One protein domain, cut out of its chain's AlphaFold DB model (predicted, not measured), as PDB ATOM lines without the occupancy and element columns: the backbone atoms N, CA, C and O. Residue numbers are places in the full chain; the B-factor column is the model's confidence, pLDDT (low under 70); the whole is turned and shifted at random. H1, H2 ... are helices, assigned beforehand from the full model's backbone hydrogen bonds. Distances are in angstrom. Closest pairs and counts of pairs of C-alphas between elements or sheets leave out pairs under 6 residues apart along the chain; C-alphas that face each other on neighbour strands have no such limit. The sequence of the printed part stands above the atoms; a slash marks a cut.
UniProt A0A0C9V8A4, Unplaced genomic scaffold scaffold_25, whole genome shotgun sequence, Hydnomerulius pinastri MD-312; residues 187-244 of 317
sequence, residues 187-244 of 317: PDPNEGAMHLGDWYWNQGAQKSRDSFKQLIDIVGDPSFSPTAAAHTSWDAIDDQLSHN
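Overview. This is residues 187 to 244 of the 317 residues of an uncharacterized protein of Hydnomerulius pinastri MD-312 (UniProt A0A0C9V8A4). A flat body is built on a helical hairpin, H1 and H2 side by side, with short H3 crosswise near the start of H1 and H4 beyond H1, away from H2. The printed part has 58 residues with four named helices, H1 to H4 in chain order, and is all helix. It is compact, with a radius of gyration of the C-alphas of 11.8 A and spans of 32 by 27 by 14 A.

Arrangement. Start from H1, residues 191 to 202. H2, residues 209 to 219, touches it at a shallow tilt of 20 degrees, opposite ways; their closest C-alphas, Gly 192 and Ile 218, are 6.8 A apart. H3, residues 226 to 231, only just touches residues 192 to 193 of H1, with 3 pairs of C-alphas within 8 A, the closest Ala 193 and Ala 229 at 5.6 A. H4, residues 234 to 242, is near H1. Each helix has every O i to N i+4 pair within hydrogen-bond range.

Along the chain. Find C-alpha 191 at (-4.925, -1.137, 28.279); H1 runs 16.2 A from there, H2 15.5 A. H4 ends at C-alpha 242, (-10.148, -7.863, 10.861).

Size, cuts and confidence. The printed part has no cut. Confidence is under 70 at residues 204 and 243 to 244.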
ATOM      1  N   PRO A 187      -8.357  -8.435  22.260       85.44
ATOM      2  CA  PRO A 187      -7.090  -9.095  21.910       85.44
ATOM      3  C   PRO A 187      -5.803  -8.341  22.284       85.44
ATOM      4  O   PRO A 187      -4.718  -8.921  22.198       85.44
ATOM      5  N   ASP A 188      -5.889  -7.085  22.712       87.06
ATOM      6  CA  ASP A 188      -4.727  -6.297  23.114       87.06
ATOM      7  C   ASP A 188      -4.133  -6.819  24.426       87.06
ATOM      8  O   ASP A 188      -4.873  -7.143  25.349       87.06
ATOM      9  N   PRO A 189      -2.799  -6.874  24.585       86.00
ATOM     10  CA  PRO A 189      -2.163  -7.464  25.767       86.00
ATOM     11  C   PRO A 189      -2.372  -6.661  27.058       86.00
ATOM     12  O   PRO A 189      -2.162  -7.195  28.146       86.00
ATOM     13  N   ASN A 190      -2.720  -5.376  26.948       88.31
ATOM     14  CA  ASN A 190      -3.066  -4.494  28.060       88.31
ATOM     15  C   ASN A 190      -3.766  -3.219  27.558       88.31
ATOM     16  O   ASN A 190      -3.805  -2.934  26.362       88.31
ATOM     17  N   GLU A 191      -4.248  -2.419  28.506       89.12
ATOM     18  CA  GLU A 191      -4.925  -1.137  28.279       89.12
ATOM     19  C   GLU A 191      -4.106  -0.146  27.437       89.12
ATOM     20  O   GLU A 191      -4.621   0.470  26.506       89.12
ATOM     21  N   GLY A 192      -2.806  -0.022  27.721       89.31
ATOM     22  CA  GLY A 192      -1.922   0.889  26.993       89.31
ATOM     23  C   GLY A 192      -1.755   0.510  25.519       89.31
ATOM     24  O   GLY A 192      -1.688   1.392  24.662       89.31
ATOM     25  N   ALA A 193      -1.715  -0.789  25.210       89.56
ATOM     26  CA  ALA A 193      -1.663  -1.286  23.841       89.56
ATOM     27  C   ALA A 193      -2.984  -1.025  23.103       89.56
ATOM     28  O   ALA A 193      -2.952  -0.488  21.995       89.56
ATOM     29  N   MET A 194      -4.122  -1.274  23.760       90.62
ATOM     30  CA  MET A 194      -5.454  -0.975  23.222       90.62
ATOM     31  C   MET A 194      -5.602   0.513  22.874       90.62
ATOM     32  O   MET A 194      -5.968   0.856  21.751       90.62
ATOM     33  N   HIS A 195      -5.257   1.421  23.792       89.75
ATOM     34  CA  HIS A 195      -5.339   2.863  23.530       89.75
ATOM     35  C   HIS A 195      -4.398   3.327  22.416       89.75
ATOM     36  O   HIS A 195      -4.739   4.227  21.643       89.75
ATOM     37  N   LEU A 196      -3.215   2.718  22.312       90.81
ATOM     38  CA  LEU A 196      -2.268   3.030  21.248       90.81
ATOM     39  C   LEU A 196      -2.776   2.553  19.876       90.81
ATOM     40  O   LEU A 196      -2.643   3.291  18.893       90.81
ATOM     41  N   GLY A 197      -3.387   1.366  19.820       87.94
ATOM     42  CA  GLY A 197      -4.066   0.838  18.634       87.94
ATOM     43  C   GLY A 197      -5.266   1.697  18.223       87.94
ATOM     44  O   GLY A 197      -5.367   2.105  17.064       87.94
ATOM     45  N   ASP A 198      -6.115   2.073  19.182       88.25
ATOM     46  CA  ASP A 198      -7.263   2.963  18.966       88.25
ATOM     47  C   ASP A 198      -6.828   4.317  18.379       88.25
ATOM     48  O   ASP A 198      -7.336   4.769  17.347       88.25
ATOM     49  N   TRP A 199      -5.791   4.928  18.961       89.62
ATOM     50  CA  TRP A 199      -5.197   6.156  18.435       89.62
ATOM     51  C   TRP A 199      -4.644   5.979  17.012       89.62
ATOM     52  O   TRP A 199      -4.720   6.902  16.188       89.62
ATOM     53  N   TYR A 200      -4.058   4.824  16.695       86.88
ATOM     54  CA  TYR A 200      -3.526   4.557  15.363       86.88
ATOM     55  C   TYR A 200      -4.643   4.518  14.313       86.88
ATOM     56  O   TYR A 200      -4.523   5.212  13.294       86.88
ATOM     57  N   TRP A 201      -5.728   3.791  14.594       83.88
ATOM     58  CA  TRP A 201      -6.844   3.565  13.673       83.88
ATOM     59  C   TRP A 201      -7.788   4.765  13.534       83.88
ATOM     60  O   TRP A 201      -8.212   5.090  12.419       83.88
ATOM     61  N   ASN A 202      -8.072   5.475  14.627       82.19
ATOM     62  CA  ASN A 202      -9.063   6.556  14.625       82.19
ATOM     63  C   ASN A 202      -8.487   7.912  14.212       82.19
ATOM     64  O   ASN A 202      -9.199   8.769  13.675       82.19
ATOM     65  N   GLN A 203      -7.181   8.112  14.390       75.56
ATOM     66  CA  GLN A 203      -6.533   9.348  13.975       75.56
ATOM     67  C   GLN A 203      -6.113   9.221  12.521       75.56
ATOM     68  O   GLN A 203      -5.048   8.682  12.218       75.56
ATOM     69  N   GLY A 204      -6.992   9.728  11.647       65.31
ATOM     70  CA  GLY A 204      -6.905   9.619  10.193       65.31
ATOM     71  C   GLY A 204      -5.555  10.014   9.581       65.31
ATOM     72  O   GLY A 204      -4.640  10.486  10.245       65.31
ATOM     73  N   ALA A 205      -5.439   9.870   8.258       71.56
ATOM     74  CA  ALA A 205      -4.159   9.886   7.532       71.56
ATOM     75  C   ALA A 205      -3.226  11.101   7.764       71.56
ATOM     76  O   ALA A 205      -2.056  11.046   7.388       71.56
ATOM     77  N   GLN A 206      -3.714  12.202   8.345       78.12
ATOM     78  CA  GLN A 206      -2.894  13.330   8.790       78.12
ATOM     79  C   GLN A 206      -3.033  13.523  10.302       78.12
ATOM     80  O   GLN A 206      -4.102  13.888  10.789       78.12
ATOM     81  N   LYS A 207      -1.929  13.339  11.034       83.12
ATOM     82  CA  LYS A 207      -1.877  13.551  12.484       83.12
ATOM     83  C   LYS A 207      -1.953  15.053  12.798       83.12
ATOM     84  O   LYS A 207      -1.170  15.854  12.284       83.12
ATOM     85  N   SER A 208      -2.929  15.446  13.614       87.94
ATOM     86  CA  SER A 208      -3.122  16.818  14.096       87.94
ATOM     87  C   SER A 208      -2.300  17.089  15.363       87.94
ATOM     88  O   SER A 208      -1.850  16.164  16.041       87.94
ATOM     89  N   ARG A 209      -2.141  18.365  15.737       87.56
ATOM     90  CA  ARG A 209      -1.487  18.735  17.005       87.56
ATOM     91  C   ARG A 209      -2.215  18.161  18.222       87.56
ATOM     92  O   ARG A 209      -1.561  17.788  19.187       87.56
ATOM     93  N   ASP A 210      -3.540  18.085  18.180       87.38
ATOM     94  CA  ASP A 210      -4.312  17.515  19.283       87.38
ATOM     95  C   ASP A 210      -4.195  15.987  19.317       87.38
ATOM     96  O   ASP A 210      -4.037  15.427  20.394       87.38
ATOM     97  N   SER A 211      -4.106  15.321  18.158       87.81
ATOM     98  CA  SER A 211      -3.786  13.885  18.111       87.81
ATOM     99  C   SER A 211      -2.400  13.573  18.680       87.81
ATOM    100  O   SER A 211      -2.195  12.517  19.268       87.81
ATOM    101  N   PHE A 212      -1.445  14.497  18.534       89.88
ATOM    102  CA  PHE A 212      -0.121  14.352  19.130       89.88
ATOM    103  C   PHE A 212      -0.159  14.501  20.655       89.88
ATOM    104  O   PHE A 212       0.551  13.777  21.340       89.88
ATOM    105  N   LYS A 213      -1.007  15.387  21.198       92.38
ATOM    106  CA  LYS A 213      -1.213  15.477  22.653       92.38
ATOM    107  C   LYS A 213      -1.819  14.192  23.209       92.38
ATOM    108  O   LYS A 213      -1.274  13.664  24.159       92.38
ATOM    109  N   GLN A 214      -2.838  13.645  22.548       90.38
ATOM    110  CA  GLN A 214      -3.429  12.361  22.945       90.38
ATOM    111  C   GLN A 214      -2.396  11.230  22.962       90.38
ATOM    112  O   GLN A 214      -2.384  10.428  23.882       90.38
ATOM    113  N   LEU A 215      -1.490  11.189  21.979       92.69
ATOM    114  CA  LEU A 215      -0.392  10.222  21.992       92.69
ATOM    115  C   LEU A 215       0.536  10.422  23.199       92.69
ATOM    116  O   LEU A 215       0.968   9.445  23.801       92.69
ATOM    117  N   ILE A 216       0.856  11.675  23.540       94.00
ATOM    118  CA  ILE A 216       1.656  11.984  24.733       94.00
ATOM    119  C   ILE A 216       0.923  11.537  25.996       94.00
ATOM    120  O   ILE A 216       1.569  10.980  26.873       94.00
ATOM    121  N   ASP A 217      -0.389  11.747  26.076       94.25
ATOM    122  CA  ASP A 217      -1.190  11.340  27.231       94.25
ATOM    123  C   ASP A 217      -1.180   9.809  27.389       94.25
ATOM    124  O   ASP A 217      -0.959   9.318  28.489       94.25
ATOM    125  N   ILE A 218      -1.297   9.055  26.286       92.62
ATOM    126  CA  ILE A 218      -1.220   7.581  26.286       92.62
ATOM    127  C   ILE A 218       0.167   7.091  26.725       92.62
ATOM    128  O   ILE A 218       0.278   6.240  27.599       92.62
ATOM    129  N   VAL A 219       1.242   7.614  26.124       92.06
ATOM    130  CA  VAL A 219       2.621   7.158  26.409       92.06
ATOM    131  C   VAL A 219       3.130   7.675  27.760       92.06
ATOM    132  O   VAL A 219       4.042   7.096  28.348       92.06
ATOM    133  N   GLY A 220       2.571   8.785  28.237       89.31
ATOM    134  CA  GLY A 220       2.870   9.387  29.531       89.31
ATOM    135  C   GLY A 220       2.079   8.785  30.690       89.31
ATOM    136  O   GLY A 220       2.358   9.141  31.836       89.31
ATOM    137  N   ASP A 221       1.118   7.899  30.417       91.31
ATOM    138  CA  ASP A 221       0.339   7.241  31.455       91.31
ATOM    139  C   ASP A 221       1.235   6.313  32.307       91.31
ATOM    140  O   ASP A 221       2.012   5.530  31.752       91.31
ATOM    141  N   PRO A 222       1.155   6.355  33.652       88.31
ATOM    142  CA  PRO A 222       1.962   5.496  34.523       88.31
ATOM    143  C   PRO A 222       1.751   3.990  34.312       88.31
ATOM    144  O   PRO A 222       2.623   3.196  34.666       88.31
ATOM    145  N   SER A 223       0.593   3.593  33.781       85.50
ATOM    146  CA  SER A 223       0.252   2.205  33.454       85.50
ATOM    147  C   SER A 223       0.752   1.775  32.071       85.50
ATOM    148  O   SER A 223       0.768   0.579  31.763       85.50
ATOM    149  N   PHE A 224       1.209   2.721  31.242       88.50
ATOM    150  CA  PHE A 224       1.736   2.420  29.922       88.50
ATOM    151  C   PHE A 224       3.043   1.636  30.038       88.50
ATOM    152  O   PHE A 224       4.015   2.069  30.657       88.50
ATOM    153  N   SER A 225       3.082   0.469  29.397       88.56
ATOM    154  CA  SER A 225       4.264  -0.384  29.341       88.56
ATOM    155  C   SER A 225       4.895  -0.320  27.947       88.56
ATOM    156  O   SER A 225       4.388  -0.948  27.010       88.56
ATOM    157  N   PRO A 226       6.033   0.385  27.783       86.12
ATOM    158  CA  PRO A 226       6.718   0.472  26.496       86.12
ATOM    159  C   PRO A 226       7.211  -0.890  26.001       86.12
ATOM    160  O   PRO A 226       7.243  -1.141  24.799       86.12
ATOM    161  N   THR A 227       7.591  -1.780  26.923       86.25
ATOM    162  CA  THR A 227       8.040  -3.135  26.588       86.25
ATOM    163  C   THR A 227       6.889  -3.970  26.051       86.25
ATOM    164  O   THR A 227       7.055  -4.635  25.034       86.25
ATOM    165  N   ALA A 228       5.707  -3.885  26.667       84.00
ATOM    166  CA  ALA A 228       4.524  -4.567  26.159       84.00
ATOM    167  C   ALA A 228       4.150  -4.054  24.763       84.00
ATOM    168  O   ALA A 228       4.020  -4.865  23.853       84.00
ATOM    169  N   ALA A 229       4.092  -2.734  24.555       84.94
ATOM    170  CA  ALA A 229       3.794  -2.145  23.246       84.94
ATOM    171  C   ALA A 229       4.815  -2.544  22.158       84.94
ATOM    172  O   ALA A 229       4.446  -2.755  21.003       84.94
ATOM    173  N   ALA A 230       6.095  -2.694  22.518       86.12
ATOM    174  CA  ALA A 230       7.144  -3.132  21.596       86.12
ATOM    175  C   ALA A 230       7.083  -4.633  21.263       86.12
ATOM    176  O   ALA A 230       7.436  -5.026  20.152       86.12
ATOM    177  N   HIS A 231       6.654  -5.471  22.210       85.50
ATOM    178  CA  HIS A 231       6.491  -6.917  22.021       85.50
ATOM    179  C   HIS A 231       5.100  -7.314  21.513       85.50
ATOM    180  O   HIS A 231       4.853  -8.490  21.249       85.50
ATOM    181  N   THR A 232       4.198  -6.344  21.370       88.00
ATOM    182  CA  THR A 232       2.859  -6.555  20.835       88.00
ATOM    183  C   THR A 232       2.958  -6.908  19.354       88.00
ATOM    184  O   THR A 232       3.553  -6.181  18.560       88.00
ATOM    185  N   SER A 233       2.367  -8.039  18.975       88.44
ATOM    186  CA  SER A 233       2.258  -8.444  17.576       88.44
ATOM    187  C   SER A 233       1.083  -7.712  16.926       88.44
ATOM    188  O   SER A 233       0.017  -8.296  16.754       88.44
ATOM    189  N   TRP A 234       1.278  -6.432  16.593       89.62
ATOM    190  CA  TRP A 234       0.239  -5.548  16.042       89.62
ATOM    191  C   TRP A 234      -0.455  -6.135  14.814       89.62
ATOM    192  O   TRP A 234      -1.677  -6.166  14.781       89.62
ATOM    193  N   ASP A 235       0.306  -6.711  13.879       88.06
ATOM    194  CA  ASP A 235      -0.263  -7.362  12.693       88.06
ATOM    195  C   ASP A 235      -1.181  -8.538  13.066       88.06
ATOM    196  O   ASP A 235      -2.207  -8.741  12.435       88.06
ATOM    197  N   ALA A 236      -0.859  -9.292  14.125       86.88
ATOM    198  CA  ALA A 236      -1.695 -10.410  14.570       86.88
ATOM    199  C   ALA A 236      -2.984  -9.931  15.250       86.88
ATOM    200  O   ALA A 236      -4.027 -10.560  15.094       86.88
ATOM    201  N   ILE A 237      -2.916  -8.817  15.984       87.31
ATOM    202  CA  ILE A 237      -4.091  -8.171  16.579       87.31
ATOM    203  C   ILE A 237      -4.981  -7.600  15.477       87.31
ATOM    204  O   ILE A 237      -6.177  -7.869  15.470       87.31
ATOM    205  N   ASP A 238      -4.404  -6.887  14.511       85.31
ATOM    206  CA  ASP A 238      -5.130  -6.340  13.366       85.31
ATOM    207  C   ASP A 238      -5.739  -7.459  12.506       85.31
ATOM    208  O   ASP A 238      -6.890  -7.360  12.076       85.31
ATOM    209  N   ASP A 239      -5.019  -8.563  12.297       84.69
ATOM    210  CA  ASP A 239      -5.541  -9.750  11.619       84.69
ATOM    211  C   ASP A 239      -6.710 -10.351  12.403       84.69
ATOM    212  O   ASP A 239      -7.744 -10.666  11.816       84.69
ATOM    213  N   GLN A 240      -6.603 -10.465  13.725       84.75
ATOM    214  CA  GLN A 240      -7.666 -11.014  14.563       84.75
ATOM    215  C   GLN A 240      -8.897 -10.096  14.636       84.75
ATOM    216  O   GLN A 240     -10.025 -10.585  14.579       84.75
ATOM    217  N   LEU A 241      -8.703  -8.778  14.711       81.25
ATOM    218  CA  LEU A 241      -9.778  -7.780  14.688       81.25
ATOM    219  C   LEU A 241     -10.421  -7.663  13.301       81.25
ATOM    220  O   LEU A 241     -11.620  -7.410  13.185       81.25
ATOM    221  N   SER A 242      -9.641  -7.856  12.237       75.50
ATOM    222  CA  SER A 242     -10.148  -7.863  10.861       75.50
ATOM    223  C   SER A 242     -10.811  -9.183  10.471       75.50
ATOM    224  O   SER A 242     -11.598  -9.199   9.513       75.50
ATOM    225  N   HIS A 243     -10.548 -10.269  11.215       67.69
ATOM    226  CA  HIS A 243     -11.233 -11.554  11.090       67.69
ATOM    227  C   HIS A 243     -12.696 -11.428  11.511       67.69
ATOM    228  O   HIS A 243     -13.152 -11.797  12.588       67.69
ATOM    229  N   ASN A 244     -13.466 -10.945  10.556       56.25
ATOM    230  CA  ASN A 244     -14.895 -11.092  10.477       56.25
ATOM    231  C   ASN A 244     -15.217 -12.601  10.465       56.25
ATOM    232  O   ASN A 244     -14.788 -13.314   9.556       56.25
TER     233      ASN A 244